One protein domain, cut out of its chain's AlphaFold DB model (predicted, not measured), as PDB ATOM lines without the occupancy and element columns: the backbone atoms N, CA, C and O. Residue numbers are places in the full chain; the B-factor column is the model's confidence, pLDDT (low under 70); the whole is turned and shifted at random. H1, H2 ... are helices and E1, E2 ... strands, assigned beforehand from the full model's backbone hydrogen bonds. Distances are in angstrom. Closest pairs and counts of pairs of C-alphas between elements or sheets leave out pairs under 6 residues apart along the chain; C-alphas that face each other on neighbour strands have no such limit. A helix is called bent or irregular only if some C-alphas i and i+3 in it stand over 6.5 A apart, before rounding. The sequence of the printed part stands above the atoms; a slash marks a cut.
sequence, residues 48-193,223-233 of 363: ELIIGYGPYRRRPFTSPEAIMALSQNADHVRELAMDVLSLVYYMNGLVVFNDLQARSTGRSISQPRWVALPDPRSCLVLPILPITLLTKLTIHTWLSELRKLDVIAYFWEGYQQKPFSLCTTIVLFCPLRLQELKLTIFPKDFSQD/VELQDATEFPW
ATOM      1  N   GLU A  48      -6.303  35.514   0.659       94.81
ATOM      2  CA  GLU A  48      -7.407  36.466   0.567       94.81
ATOM      3  C   GLU A  48      -8.442  35.928  -0.419       94.81
ATOM      4  O   GLU A  48      -8.194  35.824  -1.623       94.81
ATOM      5  N   LEU A  49      -9.615  35.557   0.091       93.50
ATOM      6  CA  LEU A  49     -10.700  35.010  -0.711       93.50
ATOM      7  C   LEU A  49     -11.903  35.935  -0.705       93.50
ATOM      8  O   LEU A  49     -12.372  36.371   0.341       93.50
ATOM      9  N   ILE A  50     -12.453  36.164  -1.894       91.62
ATOM     10  CA  ILE A  50     -13.717  36.873  -2.081       91.62
ATOM     11  C   ILE A  50     -14.711  35.895  -2.708       91.62
ATOM     12  O   ILE A  50     -14.689  35.662  -3.919       91.62
ATOM     13  N   ILE A  51     -15.569  35.309  -1.877       90.00
ATOM     14  CA  ILE A  51     -16.590  34.327  -2.238       90.00
ATOM     15  C   ILE A  51     -17.951  35.014  -2.261       90.00
ATOM     16  O   ILE A  51     -18.627  35.098  -1.245       90.00
ATOM     17  N   GLY A  52     -18.389  35.500  -3.417       80.44
ATOM     18  CA  GLY A  52     -19.730  36.060  -3.464       80.44
ATOM     19  C   GLY A  52     -20.330  36.297  -4.836       80.44
ATOM     20  O   GLY A  52     -19.675  36.213  -5.879       80.44
ATOM     21  N   TYR A  53     -21.614  36.601  -4.776       66.06
ATOM     22  CA  TYR A  53     -22.561  36.927  -5.809       66.06
ATOM     23  C   TYR A  53     -22.277  38.339  -6.307       66.06
ATOM     24  O   TYR A  53     -22.810  39.335  -5.831       66.06
ATOM     25  N   GLY A  54     -21.398  38.411  -7.300       67.69
ATOM     26  CA  GLY A  54     -21.523  39.432  -8.330       67.69
ATOM     27  C   GLY A  54     -22.300  38.839  -9.508       67.69
ATOM     28  O   GLY A  54     -22.112  37.651  -9.784       67.69
ATOM     29  N   PRO A  55     -23.088  39.630 -10.260       61.38
ATOM     30  CA  PRO A  55     -23.839  39.155 -11.434       61.38
ATOM     31  C   PRO A  55     -22.959  38.466 -12.494       61.38
ATOM     32  O   PRO A  55     -23.451  37.710 -13.326       61.38
ATOM     33  N   TYR A  56     -21.642  38.675 -12.433       69.06
ATOM     34  CA  TYR A  56     -20.658  38.114 -13.359       69.06
ATOM     35  C   TYR A  56     -19.632  37.182 -12.700       69.06
ATOM     36  O   TYR A  56     -18.664  36.775 -13.346       69.06
ATOM     37  N   ARG A  57     -19.787  36.844 -11.411       72.12
ATOM     38  CA  ARG A  57     -18.849  35.953 -10.714       72.12
ATOM     39  C   ARG A  57     -19.408  34.538 -10.651       72.12
ATOM     40  O   ARG A  57     -20.534  34.311 -10.220       72.12
ATOM     41  N   ARG A  58     -18.592  33.566 -11.075       76.00
ATOM     42  CA  ARG A  58     -18.886  32.147 -10.845       76.00
ATOM     43  C   ARG A  58     -18.941  31.902  -9.343       76.00
ATOM     44  O   ARG A  58     -18.067  32.374  -8.621       76.00
ATOM     45  N   ARG A  59     -19.946  31.152  -8.901       79.38
ATOM     46  CA  ARG A  59     -20.156  30.814  -7.495       79.38
ATOM     47  C   ARG A  59     -19.199  29.681  -7.120       79.38
ATOM     48  O   ARG A  59     -19.342  28.583  -7.655       79.38
ATOM     49  N   PRO A  60     -18.222  29.901  -6.226       83.38
ATOM     50  CA  PRO A  60     -17.313  28.830  -5.823       83.38
ATOM     51  C   PRO A  60     -18.080  27.660  -5.199       83.38
ATOM     52  O   PRO A  60     -17.796  26.507  -5.485       83.38
ATOM     53  N   PHE A  61     -19.136  27.961  -4.444       86.62
ATOM     54  CA  PHE A  61     -19.976  26.963  -3.786       86.62
ATOM     55  C   PHE A  61     -20.950  26.205  -4.697       86.62
ATOM     56  O   PHE A  61     -21.643  25.318  -4.222       86.62
ATOM     57  N   THR A  62     -20.997  26.490  -6.002       83.75
ATOM     58  CA  THR A  62     -21.751  25.641  -6.945       83.75
ATOM     59  C   THR A  62     -20.872  24.637  -7.683       83.75
ATOM     60  O   THR A  62     -21.398  23.834  -8.444       83.75
ATOM     61  N   SER A  63     -19.545  24.692  -7.520       89.44
ATOM     62  CA  SER A  63     -18.616  23.734  -8.129       89.44
ATOM     63  C   SER A  63     -18.043  22.825  -7.041       89.44
ATOM     64  O   SER A  63     -17.323  23.313  -6.165       89.44
ATOM     65  N   PRO A  64     -18.308  21.508  -7.103       91.56
ATOM     66  CA  PRO A  64     -17.684  20.529  -6.219       91.56
ATOM     67  C   PRO A  64     -16.161  20.661  -6.164       91.56
ATOM     68  O   PRO A  64     -15.565  20.610  -5.093       91.56
ATOM     69  N   GLU A  65     -15.522  20.906  -7.308       93.31
ATOM     70  CA  GLU A  65     -14.073  21.068  -7.421       93.31
ATOM     71  C   GLU A  65     -13.584  22.305  -6.669       93.31
ATOM     72  O   GLU A  65     -12.552  22.253  -6.002       93.31
ATOM     73  N   ALA A  66     -14.320  23.415  -6.756       92.00
ATOM     74  CA  ALA A  66     -13.983  24.639  -6.044       92.00
ATOM     75  C   ALA A  66     -14.172  24.487  -4.529       92.00
ATOM     76  O   ALA A  66     -13.327  24.970  -3.774       92.00
ATOM     77  N   ILE A  67     -15.211  23.774  -4.082       92.38
ATOM     78  CA  ILE A  67     -15.407  23.457  -2.662       92.38
ATOM     79  C   ILE A  67     -14.281  22.560  -2.152       92.38
ATOM     80  O   ILE A  67     -13.659  22.875  -1.143       92.38
ATOM     81  N   MET A  68     -13.953  21.487  -2.875       93.12
ATOM     82  CA  MET A  68     -12.849  20.597  -2.514       93.12
ATOM     83  C   MET A  68     -11.514  21.341  -2.469       93.12
ATOM     84  O   MET A  68     -10.722  21.139  -1.550       93.12
ATOM     85  N   ALA A  69     -11.273  22.235  -3.429       93.88
ATOM     86  CA  ALA A  69     -10.075  23.057  -3.447       93.88
ATOM     87  C   ALA A  69     -10.040  24.052  -2.276       93.88
ATOM     88  O   ALA A  69      -8.976  24.242  -1.691       93.88
ATOM     89  N   LEU A  70     -11.173  24.658  -1.899       94.25
ATOM     90  CA  LEU A  70     -11.269  25.493  -0.699       94.25
ATOM     91  C   LEU A  70     -10.966  24.673   0.559       94.25
ATOM     92  O   LEU A  70     -10.109  25.068   1.339       94.25
ATOM     93  N   SER A  71     -11.606  23.514   0.717       93.62
ATOM     94  CA  SER A  71     -11.410  22.612   1.855       93.62
ATOM     95  C   SER A  71      -9.948  22.186   2.013       93.62
ATOM     96  O   SER A  71      -9.420  22.208   3.119       93.62
ATOM     97  N   GLN A  72      -9.259  21.864   0.913       94.81
ATOM     98  CA  GLN A  72      -7.838  21.486   0.923       94.81
ATOM     99  C   GLN A  72      -6.887  22.634   1.285       94.81
ATOM    100  O   GLN A  72      -5.748  22.378   1.660       94.81
ATOM    101  N   ASN A  73      -7.326  23.884   1.135       96.50
ATOM    102  CA  ASN A  73      -6.508  25.073   1.367       96.50
ATOM    103  C   ASN A  73      -7.081  25.960   2.484       96.50
ATOM    104  O   ASN A  73      -6.679  27.118   2.608       96.50
ATOM    105  N   ALA A  74      -7.998  25.440   3.308       94.88
ATOM    106  CA  ALA A  74      -8.663  26.194   4.371       94.88
ATOM    107  C   ALA A  74      -7.652  26.803   5.362       94.88
ATOM    108  O   ALA A  74      -7.796  27.952   5.769       94.88
ATOM    109  N   ASP A  75      -6.558  26.093   5.650       95.56
ATOM    110  CA  ASP A  75      -5.484  26.558   6.540       95.56
ATOM    111  C   ASP A  75      -4.649  27.713   5.957       95.56
ATOM    112  O   ASP A  75      -3.841  28.340   6.650       95.56
ATOM    113  N   HIS A  76      -4.815  28.040   4.679       95.94
ATOM    114  CA  HIS A  76      -4.145  29.178   4.053       95.94
ATOM    115  C   HIS A  76      -4.982  30.452   4.080       95.94
ATOM    116  O   HIS A  76      -4.415  31.539   3.994       95.94
ATOM    117  N   VAL A  77      -6.296  30.339   4.272       95.88
ATOM    118  CA  VAL A  77      -7.196  31.492   4.273       95.88
ATOM    119  C   VAL A  77      -6.969  32.327   5.533       95.88
ATOM    120  O   VAL A  77      -6.948  31.815   6.655       95.88
ATOM    121  N   ARG A  78      -6.727  33.624   5.339       95.38
ATOM    122  CA  ARG A  78      -6.552  34.633   6.398       95.38
ATOM    123  C   ARG A  78      -7.640  35.685   6.319       95.38
ATOM    124  O   ARG A  78      -8.176  36.085   7.346       95.38
ATOM    125  N   GLU A  79      -8.011  36.065   5.105       94.75
ATOM    126  CA  GLU A  79      -9.059  37.037   4.854       94.75
ATOM    127  C   GLU A  79     -10.136  36.415   3.980       94.75
ATOM    128  O   GLU A  79      -9.855  35.827   2.935       94.75
ATOM    129  N   LEU A  80     -11.379  36.540   4.424       93.94
ATOM    130  CA  LEU A  80     -12.524  35.977   3.741       93.94
ATOM    131  C   LEU A  80     -13.608  37.033   3.643       93.94
ATOM    132  O   LEU A  80     -14.183  37.451   4.643       93.94
ATOM    133  N   ALA A  81     -13.883  37.464   2.423       91.38
ATOM    134  CA  ALA A  81     -15.043  38.262   2.099       91.38
ATOM    135  C   ALA A  81     -16.089  37.355   1.460       91.38
ATOM    136  O   ALA A  81     -15.784  36.660   0.493       91.38
ATOM    137  N   MET A  82     -17.317  37.348   1.964       91.06
ATOM    138  CA  MET A  82     -18.394  36.598   1.330       91.06
ATOM    139  C   MET A  82     -19.751  37.262   1.471       91.06
ATOM    140  O   MET A  82     -19.904  38.194   2.253       91.06
ATOM    141  N   ASP A  83     -20.742  36.815   0.709       85.44
ATOM    142  CA  ASP A  83     -22.128  37.199   0.981       85.44
ATOM    143  C   ASP A  83     -22.844  36.235   1.925       85.44
ATOM    144  O   ASP A  83     -22.345  35.167   2.276       85.44
ATOM    145  N   VAL A  84     -24.048  36.639   2.328       80.12
ATOM    146  CA  VAL A  84     -24.932  35.879   3.218       80.12
ATOM    147  C   VAL A  84     -25.233  34.479   2.684       80.12
ATOM    148  O   VAL A  84     -25.198  33.524   3.453       80.12
ATOM    149  N   LEU A  85     -25.490  34.328   1.383       79.88
ATOM    150  CA  LEU A  85     -25.786  33.019   0.790       79.88
ATOM    151  C   LEU A  85     -24.595  32.074   0.895       79.88
ATOM    152  O   LEU A  85     -24.723  30.912   1.278       79.88
ATOM    153  N   SER A  86     -23.427  32.601   0.555       87.00
ATOM    154  CA  SER A  86     -22.159  31.899   0.609       87.00
ATOM    155  C   SER A  86     -21.824  31.513   2.049       87.00
ATOM    156  O   SER A  86     -21.386  30.390   2.293       87.00
ATOM    157  N   LEU A  87     -22.125  32.382   3.017       86.38
ATOM    158  CA  LEU A  87     -21.989  32.067   4.434       86.38
ATOM    159  C   LEU A  87     -22.912  30.928   4.860       86.38
ATOM    160  O   LEU A  87     -22.446  29.997   5.507       86.38
ATOM    161  N   VAL A  88     -24.193  30.959   4.486       81.38
ATOM    162  CA  VAL A  88     -25.130  29.869   4.806       81.38
ATOM    163  C   VAL A  88     -24.621  28.543   4.246       81.38
ATOM    164  O   VAL A  88     -24.592  27.543   4.962       81.38
ATOM    165  N   TYR A  89     -24.159  28.535   2.993       86.25
ATOM    166  CA  TYR A  89     -23.585  27.337   2.387       86.25
ATOM    167  C   TYR A  89     -22.339  26.854   3.140       86.25
ATOM    168  O   TYR A  89     -22.223  25.669   3.448       86.25
ATOM    169  N   TYR A  90     -21.434  27.770   3.491       89.31
ATOM    170  CA  TYR A  90     -20.248  27.456   4.282       89.31
ATOM    171  C   TYR A  90     -20.611  26.830   5.634       89.31
ATOM    172  O   TYR A  90     -20.053  25.799   6.003       89.31
ATOM    173  N   MET A  91     -21.597  27.390   6.337       86.50
ATOM    174  CA  MET A  91     -22.077  26.863   7.616       86.50
ATOM    175  C   MET A  91     -22.689  25.468   7.480       86.50
ATOM    176  O   MET A  91     -22.383  24.593   8.288       86.50
ATOM    177  N   ASN A  92     -23.491  25.228   6.441       86.06
ATOM    178  CA  ASN A  92     -23.996  23.890   6.131       86.06
ATOM    179  C   ASN A  92     -22.846  22.902   5.876       86.06
ATOM    180  O   ASN A  92     -22.847  21.799   6.420       86.06
ATOM    181  N   GLY A  93     -21.824  23.316   5.122       89.81
ATOM    182  CA  GLY A  93     -20.620  22.516   4.890       89.81
ATOM    183  C   GLY A  93     -19.846  22.188   6.172       89.81
ATOM    184  O   GLY A  93     -19.352  21.067   6.317       89.81
ATOM    185  N   LEU A  94     -19.777  23.124   7.126       89.44
ATOM    186  CA  LEU A  94     -19.170  22.893   8.443       89.44
ATOM    187  C   LEU A  94     -19.970  21.906   9.294       89.44
ATOM    188  O   LEU A  94     -19.375  21.066   9.965       89.44
ATOM    189  N   VAL A  95     -21.303  21.987   9.273       86.31
ATOM    190  CA  VAL A  95     -22.164  21.024   9.976       86.31
ATOM    191  C   VAL A  95     -21.937  19.620   9.424       86.31
ATOM    192  O   VAL A  95     -21.642  18.714  10.197       86.31
ATOM    193  N   VAL A  96     -21.943  19.453   8.096       89.62
ATOM    194  CA  VAL A  96     -21.667  18.154   7.460       89.62
ATOM    195  C   VAL A  96     -20.272  17.633   7.827       89.62
ATOM    196  O   VAL A  96     -20.113  16.452   8.132       89.62
ATOM    197  N   PHE A  97     -19.251  18.496   7.841       91.25
ATOM    198  CA  PHE A  97     -17.905  18.112   8.278       91.25
ATOM    199  C   PHE A  97     -17.880  17.645   9.742       91.25
ATOM    200  O   PHE A  97     -17.292  16.606  10.052       91.25
ATOM    201  N   ASN A  98     -18.543  18.380  10.636       88.31
ATOM    202  CA  ASN A  98     -18.633  18.037  12.052       88.31
ATOM    203  C   ASN A  98     -19.386  16.724  12.277       88.31
ATOM    204  O   ASN A  98     -18.938  15.924  13.090       88.31
ATOM    205  N   ASP A  99     -20.456  16.461  11.528       88.75
ATOM    206  CA  ASP A  99     -21.199  15.199  11.590       88.75
ATOM    207  C   ASP A  99     -20.336  14.004  11.159       88.75
ATOM    208  O   ASP A  99     -20.395  12.929  11.763       88.75
ATOM    209  N   LEU A 100     -19.494  14.178  10.135       90.94
ATOM    210  CA  LEU A 100     -18.544  13.144   9.714       90.94
ATOM    211  C   LEU A 100     -17.490  12.874  10.799       90.94
ATOM    212  O   LEU A 100     -17.216  11.714  11.115       90.94
ATOM    213  N   GLN A 101     -16.949  13.925  11.418       90.00
ATOM    214  CA  GLN A 101     -16.001  13.810  12.534       90.00
ATOM    215  C   GLN A 101     -16.643  13.162  13.772       90.00
ATOM    216  O   GLN A 101     -16.071  12.261  14.395       90.00
ATOM    217  N   ALA A 102     -17.865  13.567  14.102       88.94
ATOM    218  CA  ALA A 102     -18.703  13.008  15.155       88.94
ATOM    219  C   ALA A 102     -18.871  11.490  14.999       88.94
ATOM    220  O   ALA A 102     -18.601  10.733  15.932       88.94
ATOM    221  N   ARG A 103     -19.208  11.025  13.789       91.12
ATOM    222  CA  ARG A 103     -19.328   9.591  13.478       91.12
ATOM    223  C   ARG A 103     -18.014   8.836  13.660       91.12
ATOM    224  O   ARG A 103     -18.038   7.728  14.182       91.12
ATOM    225  N   SER A 104     -16.876   9.428  13.286       92.25
ATOM    226  CA  SER A 104     -15.566   8.793  13.509       92.25
ATOM    227  C   SER A 104     -15.133   8.751  14.977       92.25
ATOM    228  O   SER A 104     -14.366   7.872  15.359       92.25
ATOM    229  N   THR A 105     -15.624   9.674  15.811       93.06
ATOM    230  CA  THR A 105     -15.218   9.811  17.222       93.06
ATOM    231  C   THR A 105     -16.258   9.295  18.220       93.06
ATOM    232  O   THR A 105     -15.990   9.273  19.420       93.06
ATOM    233  N   GLY A 106     -17.450   8.906  17.758       92.44
ATOM    234  CA  GLY A 106     -18.582   8.515  18.604       92.44
ATOM    235  C   GLY A 106     -19.226   9.671  19.383       92.44
ATOM    236  O   GLY A 106     -20.071   9.430  20.243       92.44
ATOM    237  N   ARG A 107     -18.843  10.927  19.120       89.06
ATOM    238  CA  ARG A 107     -19.432  12.110  19.768       89.06
ATOM    239  C   ARG A 107     -20.604  12.613  18.944       89.06
ATOM    240  O   ARG A 107     -20.441  12.822  17.757       89.06
ATOM    241  N   SER A 108     -21.757  12.865  19.556       79.38
ATOM    242  CA  SER A 108     -22.865  13.552  18.880       79.38
ATOM    243  C   SER A 108     -22.732  15.060  19.083       79.38
ATOM    244  O   SER A 108     -22.667  15.526  20.222       79.38
ATOM    245  N   ILE A 109     -22.676  15.823  17.991       77.12
ATOM    246  CA  ILE A 109     -22.805  17.281  18.024       77.12
ATOM    247  C   ILE A 109     -24.236  17.584  17.596       77.12
ATOM    248  O   ILE A 109     -24.680  17.142  16.541       77.12
ATOM    249  N   SER A 110     -24.982  18.309  18.429       74.50
ATOM    250  CA  SER A 110     -26.330  18.727  18.042       74.50
ATOM    251  C   SER A 110     -26.238  19.782  16.941       74.50
ATOM    252  O   SER A 110     -25.579  20.811  17.108       74.50
ATOM    253  N   GLN A 111     -26.895  19.522  15.806       71.44
ATOM    254  CA  GLN A 111     -27.050  20.520  14.755       71.44
ATOM    255  C   GLN A 111     -27.771  21.743  15.345       71.44
ATOM    256  O   GLN A 111     -28.817  21.589  15.988       71.44
ATOM    257  N   PRO A 112     -27.249  22.961  15.147       67.62
ATOM    258  CA  PRO A 112     -27.937  24.147  15.620       67.62
ATOM    259  C   PRO A 112     -29.304  24.265  14.937       67.62
ATOM    260  O   PRO A 112     -29.387  24.195  13.715       67.62
ATOM    261  N   ARG A 113     -30.371  24.489  15.714       68.19
ATOM    262  CA  ARG A 113     -31.762  24.550  15.207       68.19
ATOM    263  C   ARG A 113     -31.991  25.597  14.117       68.19
ATOM    264  O   ARG A 113     -32.959  25.499  13.376       68.19
ATOM    265  N   TRP A 114     -31.134  26.610  14.061       65.94
ATOM    266  CA  TRP A 114     -31.212  27.666  13.064       65.94
ATOM    267  C   TRP A 114     -30.562  27.264  11.738       65.94
ATOM    268  O   TRP A 114     -30.870  27.889  10.740       65.94
ATOM    269  N   VAL A 115     -29.691  26.251  11.670       68.62
ATOM    270  CA  VAL A 115     -29.139  25.790  10.387       68.62
ATOM    271  C   VAL A 115     -30.253  25.062   9.642       68.62
ATOM    272  O   VAL A 115     -30.589  23.934  10.007       68.62
ATOM    273  N   ALA A 116     -30.829  25.699   8.619       69.62
ATOM    274  CA  ALA A 116     -31.795  25.034   7.753       69.62
ATOM    275  C   ALA A 116     -31.173  23.748   7.210       69.62
ATOM    276  O   ALA A 116     -30.039  23.758   6.726       69.62
ATOM    277  N   LEU A 117     -31.916  22.646   7.308       67.81
ATOM    278  CA  LEU A 117     -31.496  21.403   6.687       67.81
ATOM    279  C   LEU A 117     -31.329  21.674   5.189       67.81
ATOM    280  O   LEU A 117     -32.265  22.186   4.570       67.81
ATOM    281  N   PRO A 118     -30.154  21.386   4.610       67.19
ATOM    282  CA  PRO A 118     -29.979  21.566   3.186       67.19
ATOM    283  C   PRO A 118     -30.974  20.670   2.460       67.19
ATOM    284  O   PRO A 118     -30.992  19.460   2.688       67.19
ATOM    285  N   ASP A 119     -31.804  21.257   1.599       71.12
ATOM    286  CA  ASP A 119     -32.653  20.463   0.726       71.12
ATOM    287  C   ASP A 119     -31.738  19.684  -0.241       71.12
ATOM    288  O   ASP A 119     -31.025  20.289  -1.055       71.12
ATOM    289  N   PRO A 120     -31.722  18.340  -0.165       66.44
ATOM    290  CA  PRO A 120     -30.817  17.521  -0.962       66.44
ATOM    291  C   PRO A 120     -31.086  17.635  -2.468       66.44
ATOM    292  O   PRO A 120     -30.246  17.218  -3.264       66.44
ATOM    293  N   ARG A 121     -32.238  18.185  -2.878       72.94
ATOM    294  CA  ARG A 121     -32.615  18.350  -4.287       72.94
ATOM    295  C   ARG A 121     -32.051  19.623  -4.910       72.94
ATOM    296  O   ARG A 121     -31.846  19.651  -6.121       72.94
ATOM    297  N   SER A 122     -31.796  20.660  -4.116       67.50
ATOM    298  CA  SER A 122     -31.433  21.988  -4.626       67.50
ATOM    299  C   SER A 122     -29.931  22.269  -4.609       67.50
ATOM    300  O   SER A 122     -29.453  23.037  -5.446       67.50
ATOM    301  N   CYS A 123     -29.151  21.645  -3.719       69.88
ATOM    302  CA  CYS A 123     -27.691  21.751  -3.760       69.88
ATOM    303  C   CYS A 123     -27.003  20.626  -2.985       69.88
ATOM    304  O   CYS A 123     -27.313  20.378  -1.819       69.88
ATOM    305  N   LEU A 124     -26.001  20.006  -3.614       82.50
ATOM    306  CA  LEU A 124     -25.088  19.087  -2.946       82.50
ATOM    307  C   LEU A 124     -24.260  19.873  -1.922       82.50
ATOM    308  O   LEU A 124     -23.406  20.665  -2.316       82.50
ATOM    309  N   VAL A 125     -24.495  19.661  -0.625       84.19
ATOM    310  CA  VAL A 125     -23.629  20.195   0.436       84.19
ATOM    311  C   VAL A 125     -22.442  19.271   0.610       84.19
ATOM    312  O   VAL A 125     -22.590  18.114   0.998       84.19
ATOM    313  N   LEU A 126     -21.255  19.792   0.326       90.69
ATOM    314  CA  LEU A 126     -20.007  19.086   0.571       90.69
ATOM    315  C   LEU A 126     -19.417  19.512   1.919       90.69
ATOM    316  O   LEU A 126     -19.566  20.674   2.304       90.69
ATOM    317  N   PRO A 127     -18.728  18.605   2.636       92.56
ATOM    318  CA  PRO A 127     -18.037  18.965   3.864       92.56
ATOM    319  C   PRO A 127     -16.958  20.014   3.578       92.56
ATOM    320  O   PRO A 127     -16.113  19.836   2.691       92.56
ATOM    321  N   ILE A 128     -16.970  21.093   4.357       92.62
ATOM    322  CA  ILE A 128     -15.954  22.145   4.288       92.62
ATOM    323  C   ILE A 128     -15.141  22.120   5.572       92.62
ATOM    324  O   ILE A 128     -15.707  22.084   6.661       92.62
ATOM    325  N   LEU A 129     -13.811  22.108   5.447       92.00
ATOM    326  CA  LEU A 129     -12.937  22.189   6.614       92.00
ATOM    327  C   LEU A 129     -13.075  23.566   7.288       92.00
ATOM    328  O   LEU A 129     -13.191  24.579   6.590       92.00
ATOM    329  N   PRO A 130     -13.016  23.631   8.629       91.25
ATOM    330  CA  PRO A 130     -13.032  24.896   9.342       91.25
ATOM    331  C   PRO A 130     -11.825  25.749   8.953       91.25
ATOM    332  O   PRO A 130     -10.680  25.304   9.018       91.25
ATOM    333  N   ILE A 131     -12.077  27.007   8.601       93.62
ATOM    334  CA  ILE A 131     -11.025  27.990   8.333       93.62
ATOM    335  C   ILE A 131     -10.482  28.501   9.672       93.62
ATOM    336  O   ILE A 131     -10.857  29.564  10.160       93.62
ATOM    337  N   THR A 132      -9.622  27.705  10.307       90.69
ATOM    338  CA  THR A 132      -9.147  27.929  11.687       90.69
ATOM    339  C   THR A 132      -8.194  29.115  11.847       90.69
ATOM    340  O   THR A 132      -7.988  29.608  12.957       90.69
ATOM    341  N   LEU A 133      -7.612  29.588  10.746       92.94
ATOM    342  CA  LEU A 133      -6.617  30.659  10.726       92.94
ATOM    343  C   LEU A 133      -7.169  31.979  10.172       92.94
ATOM    344  O   LEU A 133      -6.389  32.875   9.850       92.94
ATOM    345  N   LEU A 134      -8.495  32.112  10.086       93.12
ATOM    346  CA  LEU A 134      -9.145  33.338   9.642       93.12
ATOM    347  C   LEU A 134      -8.851  34.493  10.607       93.12
ATOM    348  O   LEU A 134      -9.195  34.423  11.785       93.12
ATOM    349  N   THR A 135      -8.243  35.562  10.098       92.06
ATOM    350  CA  THR A 135      -7.974  36.801  10.841       92.06
ATOM    351  C   THR A 135      -8.953  37.906  10.472       92.06
ATOM    352  O   THR A 135      -9.256  38.736  11.321       92.06
ATOM    353  N   LYS A 136      -9.495  37.896   9.250       91.12
ATOM    354  CA  LYS A 136     -10.447  38.898   8.766       91.12
ATOM    355  C   LYS A 136     -11.652  38.255   8.101       91.12
ATOM    356  O   LYS A 136     -11.506  37.491   7.149       91.12
ATOM    357  N   LEU A 137     -12.845  38.629   8.546       91.25
ATOM    358  CA  LEU A 137     -14.106  38.215   7.940       91.25
ATOM    359  C   LEU A 137     -14.907  39.444   7.521       91.25
ATOM    360  O   LEU A 137     -15.271  40.281   8.345       91.25
ATOM    361  N   THR A 138     -15.201  39.540   6.230       89.56
ATOM    362  CA  THR A 138     -16.100  40.549   5.675       89.56
ATOM    363  C   THR A 138     -17.347  39.868   5.147       89.56
ATOM    364  O   THR A 138     -17.266  38.981   4.303       89.56
ATOM    365  N   ILE A 139     -18.514  40.288   5.620       86.75
ATOM    366  CA  ILE A 139     -19.784  39.760   5.132       86.75
ATOM    367  C   ILE A 139     -20.582  40.878   4.492       86.75
ATOM    368  O   ILE A 139     -20.860  41.915   5.102       86.75
ATOM    369  N   HIS A 140     -20.922  40.644   3.232       83.31
ATOM    370  CA  HIS A 140     -21.684  41.551   2.405       83.31
ATOM    371  C   HIS A 140     -23.132  41.076   2.294       83.31
ATOM    372  O   HIS A 140     -23.410  39.998   1.770       83.31
ATOM    373  N   THR A 141     -24.088  41.888   2.727       73.06
ATOM    374  CA  THR A 141     -25.505  41.590   2.500       73.06
ATOM    375  C   THR A 141     -25.974  42.293   1.215       73.06
ATOM    376  O   THR A 141     -26.542  43.383   1.254       73.06
ATOM    377  N   TRP A 142     -25.702  41.725   0.039       68.31
ATOM    378  CA  TRP A 142     -26.237  42.280  -1.215       68.31
ATOM    379  C   TRP A 142     -27.661  41.754  -1.443       68.31
ATOM    380  O   TRP A 142     -27.849  40.605  -1.834       68.31
ATOM    381  N   LEU A 143     -28.672  42.586  -1.171       57.88
ATOM    382  CA  LEU A 143     -30.081  42.171  -1.216       57.88
ATOM    383  C   LEU A 143     -30.669  42.101  -2.638       57.88
ATOM    384  O   LEU A 143     -31.610  41.347  -2.880       57.88
ATOM    385  N   SER A 144     -30.148  42.897  -3.577       56.81
ATOM    386  CA  SER A 144     -30.780  43.106  -4.889       56.81
ATOM    387  C   SER A 144     -30.783  41.861  -5.782       56.81
ATOM    388  O   SER A 144     -31.678  41.705  -6.608       56.81
ATOM    389  N   GLU A 145     -29.820  40.955  -5.602       56.41
ATOM    390  CA  GLU A 145     -29.640  39.783  -6.471       56.41
ATOM    391  C   GLU A 145     -30.427  38.546  -6.013       56.41
ATOM    392  O   GLU A 145     -30.679  37.646  -6.809       56.41
ATOM    393  N   LEU A 146     -30.871  38.507  -4.753       54.34
ATOM    394  CA  LEU A 146     -31.570  37.353  -4.170       54.34
ATOM    395  C   LEU A 146     -32.927  37.059  -4.821       54.34
ATOM    396  O   LEU A 146     -33.370  35.919  -4.804       54.34
ATOM    397  N   ARG A 147     -33.576  38.065  -5.419       51.34
ATOM    398  CA  ARG A 147     -34.895  37.912  -6.061       51.34
ATOM    399  C   ARG A 147     -34.840  37.408  -7.490       51.34
ATOM    400  O   ARG A 147     -35.780  36.775  -7.941       51.34
ATOM    401  N   LYS A 148     -33.761  37.718  -8.214       56.78
ATOM    402  CA  LYS A 148     -33.585  37.268  -9.606       56.78
ATOM    403  C   LYS A 148     -33.261  35.781  -9.692       56.78
ATOM    404  O   LYS A 148     -33.158  35.224 -10.779       56.78
ATOM    405  N   LEU A 149     -33.018  35.164  -8.549       53.72
ATOM    406  CA  LEU A 149     -32.534  33.817  -8.443       53.72
ATOM    407  C   LEU A 149     -33.612  32.984  -7.760       53.72
ATOM    408  O   LEU A 149     -33.758  33.065  -6.547       53.72
ATOM    409  N   ASP A 150     -34.249  32.081  -8.507       53.47
ATOM    410  CA  ASP A 150     -35.082  30.966  -8.000       53.47
ATOM    411  C   ASP A 150     -34.338  30.029  -7.008       53.47
ATOM    412  O   ASP A 150     -34.839  29.001  -6.564       53.47
ATOM    413  N   VAL A 151     -33.121  30.400  -6.606       52.44
ATOM    414  CA  VAL A 151     -32.264  29.777  -5.590       52.44
ATOM    415  C   VAL A 151     -32.878  29.886  -4.180       52.44
ATOM    416  O   VAL A 151     -32.387  29.271  -3.235       52.44
ATOM    417  N   ILE A 152     -33.993  30.608  -4.036       51.34
ATOM    418  CA  ILE A 152     -34.796  30.704  -2.812       51.34
ATOM    419  C   ILE A 152     -35.326  29.333  -2.339       51.34
ATOM    420  O   ILE A 152     -35.651  29.191  -1.161       51.34
ATOM    421  N   ALA A 153     -35.314  28.291  -3.180       50.34
ATOM    422  CA  ALA A 153     -35.636  26.921  -2.760       50.34
ATOM    423  C   ALA A 153     -34.826  26.447  -1.531       50.34
ATOM    424  O   ALA A 153     -35.348  25.700  -0.712       50.34
ATOM    425  N   TYR A 154     -33.601  26.956  -1.331       51.75
ATOM    426  CA  TYR A 154     -32.785  26.657  -0.141       51.75
ATOM    427  C   TYR A 154     -33.349  27.212   1.177       51.75
ATOM    428  O   TYR A 154     -32.929  26.805   2.257       51.75
ATOM    429  N   PHE A 155     -34.253  28.185   1.091       53.75
ATOM    430  CA  PHE A 155     -34.720  28.992   2.213       53.75
ATOM    431  C   PHE A 155     -36.228  28.866   2.447       53.75
ATOM    432  O   PHE A 155     -36.671  29.025   3.578       53.75
ATOM    433  N   TRP A 156     -37.018  28.565   1.414       47.28
ATOM    434  CA  TRP A 156     -38.449  28.877   1.387       47.28
ATOM    435  C   TRP A 156     -39.320  28.121   2.405       47.28
ATOM    436  O   TRP A 156     -40.126  28.757   3.080       47.28
ATOM    437  N   GLU A 157     -39.158  26.805   2.581       52.38
ATOM    438  CA  GLU A 157     -40.096  26.031   3.425       52.38
ATOM    439  C   GLU A 157     -39.879  26.223   4.939       52.38
ATOM    440  O   GLU A 157     -40.818  26.080   5.718       52.38
ATOM    441  N   GLY A 158     -38.679  26.632   5.371       51.34
ATOM    442  CA  GLY A 158     -38.385  26.976   6.772       51.34
ATOM    443  C   GLY A 158     -38.442  28.479   7.094       51.34
ATOM    444  O   GLY A 158     -38.407  28.857   8.265       51.34
ATOM    445  N   TYR A 159     -38.520  29.351   6.079       47.91
ATOM    446  CA  TYR A 159     -38.326  30.801   6.234       47.91
ATOM    447  C   TYR A 159     -39.465  31.553   6.906       47.91
ATOM    448  O   TYR A 159     -39.241  32.648   7.422       47.91
ATOM    449  N   GLN A 160     -40.681  31.006   6.913       49.69
ATOM    450  CA  GLN A 160     -41.832  31.740   7.440       49.69
ATOM    451  C   GLN A 160     -41.774  31.981   8.957       49.69
ATOM    452  O   GLN A 160     -42.592  32.738   9.471       49.69
ATOM    453  N   GLN A 161     -40.822  31.383   9.688       45.62
ATOM    454  CA  GLN A 161     -40.824  31.443  11.152       45.62
ATOM    455  C   GLN A 161     -39.782  32.341  11.831       45.62
ATOM    456  O   GLN A 161     -39.944  32.510  13.035       45.62
ATOM    457  N   LYS A 162     -38.792  32.941  11.140       48.69
ATOM    458  CA  LYS A 162     -37.995  34.124  11.581       48.69
ATOM    459  C   LYS A 162     -36.763  34.347  10.680       48.69
ATOM    460  O   LYS A 162     -36.061  33.377  10.385       48.69
ATOM    461  N   PRO A 163     -36.439  35.592  10.288       49.38
ATOM    462  CA  PRO A 163     -35.198  35.911   9.585       49.38
ATOM    463  C   PRO A 163     -33.979  35.727  10.506       49.38
ATOM    464  O   PRO A 163     -33.605  36.609  11.257       49.38
ATOM    465  N   PHE A 164     -33.382  34.538  10.437       51.69
ATOM    466  CA  PHE A 164     -32.036  34.132  10.856       51.69
ATOM    467  C   PHE A 164     -31.153  35.095  11.685       51.69
ATOM    468  O   PHE A 164     -30.644  36.113  11.211       51.69
ATOM    469  N   SER A 165     -30.719  34.546  12.824       55.03
ATOM    470  CA  SER A 165     -29.598  34.944  13.690       55.03
ATOM    471  C   SER A 165     -28.205  34.726  13.061       55.03
ATOM    472  O   SER A 165     -27.284  34.179  13.666       55.03
ATOM    473  N   LEU A 166     -28.031  35.152  11.806       55.94
ATOM    474  CA  LEU A 166     -26.806  34.961  11.020       55.94
ATOM    475  C   LEU A 166     -25.576  35.628  11.674       55.94
ATOM    476  O   LEU A 166     -24.475  35.081  11.626       55.94
ATOM    477  N   CYS A 167     -25.766  36.787  12.326       50.31
ATOM    478  CA  CYS A 167     -24.711  37.481  13.081       50.31
ATOM    479  C   CYS A 167     -24.172  36.636  14.232       50.31
ATOM    480  O   CYS A 167     -22.965  36.596  14.457       50.31
ATOM    481  N   THR A 168     -25.046  35.923  14.926       51.62
ATOM    482  CA  THR A 168     -24.655  35.097  16.067       51.62
ATOM    483  C   THR A 168     -23.848  33.894  15.625       51.62
ATOM    484  O   THR A 168     -22.856  33.541  16.254       51.62
ATOM    485  N   THR A 169     -24.218  33.302  14.494       56.81
ATOM    486  CA  THR A 169     -23.495  32.188  13.890       56.81
ATOM    487  C   THR A 169     -22.051  32.538  13.552       56.81
ATOM    488  O   THR A 169     -21.144  31.760  13.841       56.81
ATOM    489  N   ILE A 170     -21.827  33.716  12.966       61.03
ATOM    490  CA  ILE A 170     -20.482  34.192  12.622       61.03
ATOM    491  C   ILE A 170     -19.627  34.281  13.874       61.03
ATOM    492  O   ILE A 170     -18.483  33.838  13.880       61.03
ATOM    493  N   VAL A 171     -20.208  34.809  14.945       55.56
ATOM    494  CA  VAL A 171     -19.492  34.971  16.196       55.56
ATOM    495  C   VAL A 171     -19.252  33.617  16.870       55.56
ATOM    496  O   VAL A 171     -18.150  33.393  17.341       55.56
ATOM    497  N   LEU A 172     -20.213  32.686  16.853       55.31
ATOM    498  CA  LEU A 172     -20.100  31.373  17.508       55.31
ATOM    499  C   LEU A 172     -19.150  30.387  16.810       55.31
ATOM    500  O   LEU A 172     -18.586  29.527  17.483       55.31
ATOM    501  N   PHE A 173     -18.979  30.484  15.488       59.56
ATOM    502  CA  PHE A 173     -18.196  29.514  14.708       59.56
ATOM    503  C   PHE A 173     -16.864  30.050  14.184       59.56
ATOM    504  O   PHE A 173     -16.080  29.279  13.623       59.56
ATOM    505  N   CYS A 174     -16.573  31.341  14.357       62.66
ATOM    506  CA  CYS A 174     -15.258  31.849  13.999       62.66
ATOM    507  C   CYS A 174     -14.192  31.359  14.991       62.66
ATOM    508  O   CYS A 174     -14.426  31.333  16.202       62.66
ATOM    509  N   PRO A 175     -13.001  30.976  14.499       58.12
ATOM    510  CA  PRO A 175     -11.905  30.561  15.361       58.12
ATOM    511  C   PRO A 175     -11.512  31.684  16.328       58.12
ATOM    512  O   PRO A 175     -11.667  32.868  16.026       58.12
ATOM    513  N   LEU A 176     -10.881  31.306  17.446       62.12
ATOM    514  CA  LEU A 176     -10.311  32.192  18.479       62.12
ATOM    515  C   LEU A 176      -9.354  33.288  17.948       62.12
ATOM    516  O   LEU A 176      -8.860  34.099  18.725       62.12
ATOM    517  N   ARG A 177      -9.046  33.292  16.645       77.69
ATOM    518  CA  ARG A 177      -8.064  34.157  15.983       77.69
ATOM    519  C   ARG A 177      -8.667  35.242  15.088       77.69
ATOM    520  O   ARG A 177      -7.895  35.963  14.461       77.69
ATOM    521  N   LEU A 178      -9.993  35.377  15.021       82.00
ATOM    522  CA  LEU A 178     -10.612  36.463  14.262       82.00
ATOM    523  C   LEU A 178     -10.259  37.821  14.893       82.00
ATOM    524  O   LEU A 178     -10.608  38.081  16.043       82.00
ATOM    525  N   GLN A 179      -9.567  38.672  14.135       83.75
ATOM    526  CA  GLN A 179      -9.095  39.998  14.553       83.75
ATOM    527  C   GLN A 179      -9.954  41.121  13.968       83.75
ATOM    528  O   GLN A 179     -10.200  42.122  14.637       83.75
ATOM    529  N   GLU A 180     -10.451  40.945  12.745       85.19
ATOM    530  CA  GLU A 180     -11.248  41.942  12.037       85.19
ATOM    531  C   GLU A 180     -12.588  41.341  11.598       85.19
ATOM    532  O   GLU A 180     -12.635  40.330  10.890       85.19
ATOM    533  N   LEU A 181     -13.691  41.985  11.984       83.12
ATOM    534  CA  LEU A 181     -15.039  41.617  11.559       83.12
ATOM    535  C   LEU A 181     -15.716  42.832  10.935       83.12
ATOM    536  O   LEU A 181     -15.987  43.831  11.607       83.12
ATOM    537  N   LYS A 182     -16.031  42.721   9.645       83.56
ATOM    538  CA  LYS A 182     -16.777  43.730   8.899       83.56
ATOM    539  C   LYS A 182     -18.128  43.180   8.478       83.56
ATOM    540  O   LYS A 182     -18.227  42.355   7.573       83.56
ATOM    541  N   LEU A 183     -19.179  43.689   9.106       79.81
ATOM    542  CA  LEU A 183     -20.565  43.377   8.782       79.81
ATOM    543  C   LEU A 183     -21.185  44.578   8.077       79.81
ATOM    544  O   LEU A 183     -21.446  45.616   8.689       79.81
ATOM    545  N   THR A 184     -21.397  44.439   6.767       66.81
ATOM    546  CA  THR A 184     -22.038  45.488   5.967       66.81
ATOM    547  C   THR A 184     -23.459  45.060   5.644       66.81
ATOM    548  O   THR A 184     -23.660  44.216   4.771       66.81
ATOM    549  N   ILE A 185     -24.417  45.639   6.374       62.12
ATOM    550  CA  ILE A 185     -25.848  45.394   6.197       62.12
ATOM    551  C   ILE A 185     -26.432  46.508   5.320       62.12
ATOM    552  O   ILE A 185     -26.368  47.680   5.698       62.12
ATOM    553  N   PHE A 186     -26.975  46.156   4.155       52.41
ATOM    554  CA  PHE A 186     -27.616  47.094   3.233       52.41
ATOM    555  C   PHE A 186     -29.135  46.875   3.186       52.41
ATOM    556  O   PHE A 186     -29.584  45.753   2.946       52.41
ATOM    557  N   PRO A 187     -29.933  47.937   3.361       41.66
ATOM    558  CA  PRO A 187     -31.383  47.886   3.213       41.66
ATOM    559  C   PRO A 187     -31.834  47.864   1.736       41.66
ATOM    560  O   PRO A 187     -31.088  48.194   0.811       41.66
ATOM    561  N   LYS A 188     -33.105  47.484   1.573       48.12
ATOM    562  CA  LYS A 188     -33.903  47.078   0.398       48.12
ATOM    563  C   LYS A 188     -33.784  47.870  -0.919       48.12
ATOM    564  O   LYS A 188     -34.129  47.299  -1.951       48.12
ATOM    565  N   ASP A 189     -33.238  49.088  -0.934       45.34
ATOM    566  CA  ASP A 189     -33.310  49.992  -2.105       45.34
ATOM    567  C   ASP A 189     -31.951  50.534  -2.587       45.34
ATOM    568  O   ASP A 189     -31.863  51.536  -3.294       45.34
ATOM    569  N   PHE A 190     -30.856  49.854  -2.243       47.34
ATOM    570  CA  PHE A 190     -29.498  50.323  -2.554       47.34
ATOM    571  C   PHE A 190     -29.068  50.194  -4.033       47.34
ATOM    572  O   PHE A 190     -27.964  50.607  -4.381       47.34
ATOM    573  N   SER A 191     -29.891  49.623  -4.924       45.06
ATOM    574  CA  SER A 191     -29.458  49.247  -6.284       45.06
ATOM    575  C   SER A 191     -29.440  50.381  -7.318       45.06
ATOM    576  O   SER A 191     -29.072  50.125  -8.463       45.06
ATOM    577  N   GLN A 192     -29.837  51.609  -6.967       45.09
ATOM    578  CA  GLN A 192     -29.931  52.715  -7.933       45.09
ATOM    579  C   GLN A 192     -28.721  53.666  -7.957       45.09
ATOM    580  O   GLN A 192     -28.664  54.523  -8.834       45.09
ATOM    581  N   ASP A 193     -27.739  53.537  -7.057       47.97
ATOM    582  CA  ASP A 193     -26.777  54.625  -6.835       47.97
ATOM    583  C   ASP A 193     -25.310  54.245  -7.122       47.97
ATOM    584  O   ASP A 193     -24.658  53.518  -6.366       47.97
ATOM    585  N   VAL A 223     -30.261  41.090   9.613       65.75
ATOM    586  CA  VAL A 223     -30.234  40.394  10.901       65.75
ATOM    587  C   VAL A 223     -30.927  41.286  11.914       65.75
ATOM    588  O   VAL A 223     -30.561  42.457  12.063       65.75
ATOM    589  N   GLU A 224     -31.934  40.751  12.599       76.94
ATOM    590  CA  GLU A 224     -32.583  41.499  13.659       76.94
ATOM    591  C   GLU A 224     -31.584  41.787  14.782       76.94
ATOM    592  O   GLU A 224     -30.771  40.953  15.182       76.94
ATOM    593  N   LEU A 225     -31.662  42.994  15.337       81.56
ATOM    594  CA  LEU A 225     -30.793  43.409  16.436       81.56
ATOM    595  C   LEU A 225     -30.915  42.483  17.660       81.56
ATOM    596  O   LEU A 225     -29.948  42.271  18.390       81.56
ATOM    597  N   GLN A 226     -32.110  41.932  17.881       81.81
ATOM    598  CA  GLN A 226     -32.351  40.956  18.938       81.81
ATOM    599  C   GLN A 226     -31.520  39.695  18.722       81.81
ATOM    600  O   GLN A 226     -30.870  39.233  19.655       81.81
ATOM    601  N   ASP A 227     -31.482  39.200  17.493       75.88
ATOM    602  CA  ASP A 227     -30.754  37.989  17.168       75.88
ATOM    603  C   ASP A 227     -29.250  38.200  17.319       75.88
ATOM    604  O   ASP A 227     -28.595  37.423  18.003       75.88
ATOM    605  N   ALA A 228     -28.712  39.310  16.802       78.88
ATOM    606  CA  ALA A 228     -27.288  39.650  16.911       78.88
ATOM    607  C   ALA A 228     -26.771  39.778  18.363       78.88
ATOM    608  O   ALA A 228     -25.556  39.794  18.593       78.88
ATOM    609  N   THR A 229     -27.679  39.899  19.336       83.62
ATOM    610  CA  THR A 229     -27.367  40.113  20.757       83.62
ATOM    611  C   THR A 229     -27.821  38.975  21.666       83.62
ATOM    612  O   THR A 229     -27.443  38.959  22.847       83.62
ATOM    613  N   GLU A 230     -28.578  38.016  21.126       82.81
ATOM    614  CA  GLU A 230     -29.178  36.903  21.862       82.81
ATOM    615  C   GLU A 230     -28.111  36.090  22.603       82.81
ATOM    616  O   GLU A 230     -28.257  35.817  23.795       82.81
ATOM    617  N   PHE A 231     -26.984  35.808  21.945       80.12
ATOM    618  CA  PHE A 231     -25.893  35.034  22.533       80.12
ATOM    619  C   PHE A 231     -24.649  35.889  22.818       80.12
ATOM    620  O   PHE A 231     -24.418  36.910  22.162       80.12
ATOM    621  N   PRO A 232     -23.820  35.492  23.804       82.38
ATOM    622  CA  PRO A 232     -22.530  36.121  24.048       82.38
ATOM    623  C   PRO A 232     -21.613  36.046  22.831       82.38
ATOM    624  O   PRO A 232     -21.552  35.025  22.143       82.38
ATOM    625  N   TRP A 233     -20.858  37.117  22.599       83.94
ATOM    626  CA  TRP A 233     -19.862  37.121  21.543       83.94
ATOM    627  C   TRP A 233     -18.602  36.381  22.001       83.94
ATOM    628  O   TRP A 233     -17.925  36.823  22.924       83.94
TER     629      TRP A 233
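Overview. This is residues 48 to 193 and 223 to 233 of the 363 residues of an uncharacterized protein of Linnemannia elongata AG-77 (UniProt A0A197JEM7). A four-stranded parallel sheet forms a wall, with five helices to one side of it and its other face bare; the long helix H2 starts at the end of E2 and runs away from the sheet. H4 grazes the sheet and H5 packs on H4. The 157 printed residues are compact, with a radius of gyration of the C-alphas of 15.5 A and spans of 51 by 35 by 34 A. The class is mixed, in the order E1 H1 E2 H2 E3 H3 H4 E4 H5, with under half of the residues in named elements.

Along the chain. E1, residues 48 to 51, begins at C-alpha 48 (-7.407, 36.466, 0.567). H1 is residues 64 to 72, E2 79 to 83, and H2 84 to 105, 31.1 A long. E3, 136 to 141, is 16.5 A long; irregular H3, 150 to 154, only just so, has C-alphas 150 and 153 6.6 A apart. H4 is 166 to 173, E4 180 to 185, 16.1 A long, and H5 225 to 230, ending at C-alpha 230 (-29.178, 36.903, 21.862).

Arrangement. The sheet runs E1, E2, E3, E4. N 49 and O 79 are 2.9 A apart, N 80 and O 136 2.9 A, N 137 and O 180 2.9 A, each within hydrogen-bond range. E1-H1-E2, E2-H2-E3 and E3-H3-H4-E4 are strand-helix-strand units, parallel neighbours joined through helices, with right-handed crossovers. H2 only grazes the sheet with residues 84 to 90; C-alphas 84 and 141, the closest of H2 and E3, are 5.8 A apart. H4 only grazes it with 167 to 171. H4 and H5 touch, closest C-alphas Cys 167 and Ala 228, 5.1 A, at a shallow tilt of 29 degrees, the same way. H2 is near H3 and H4. H1, H3 and H5 are not on the sheet; H1 and H2 are apart. Every O i to N i+4 pair is within hydrogen-bond range in H1, H2, H4 and H5; H3 has 0 of 1, and 2 of 2 O i to N i+3.

Size, cuts and confidence. C-alphas 106 and 193, the farthest apart, are 53.3 A apart. Residues 194 to 222 are not printed; C-alphas 193 and 223 are 23.0 A apart across the cut. The links E1 to H1, H2 to E3 and H3 to H4 are long. Mean pLDDT of the printed part is 75.4; 60 residues are under 70, among them 142 to 176.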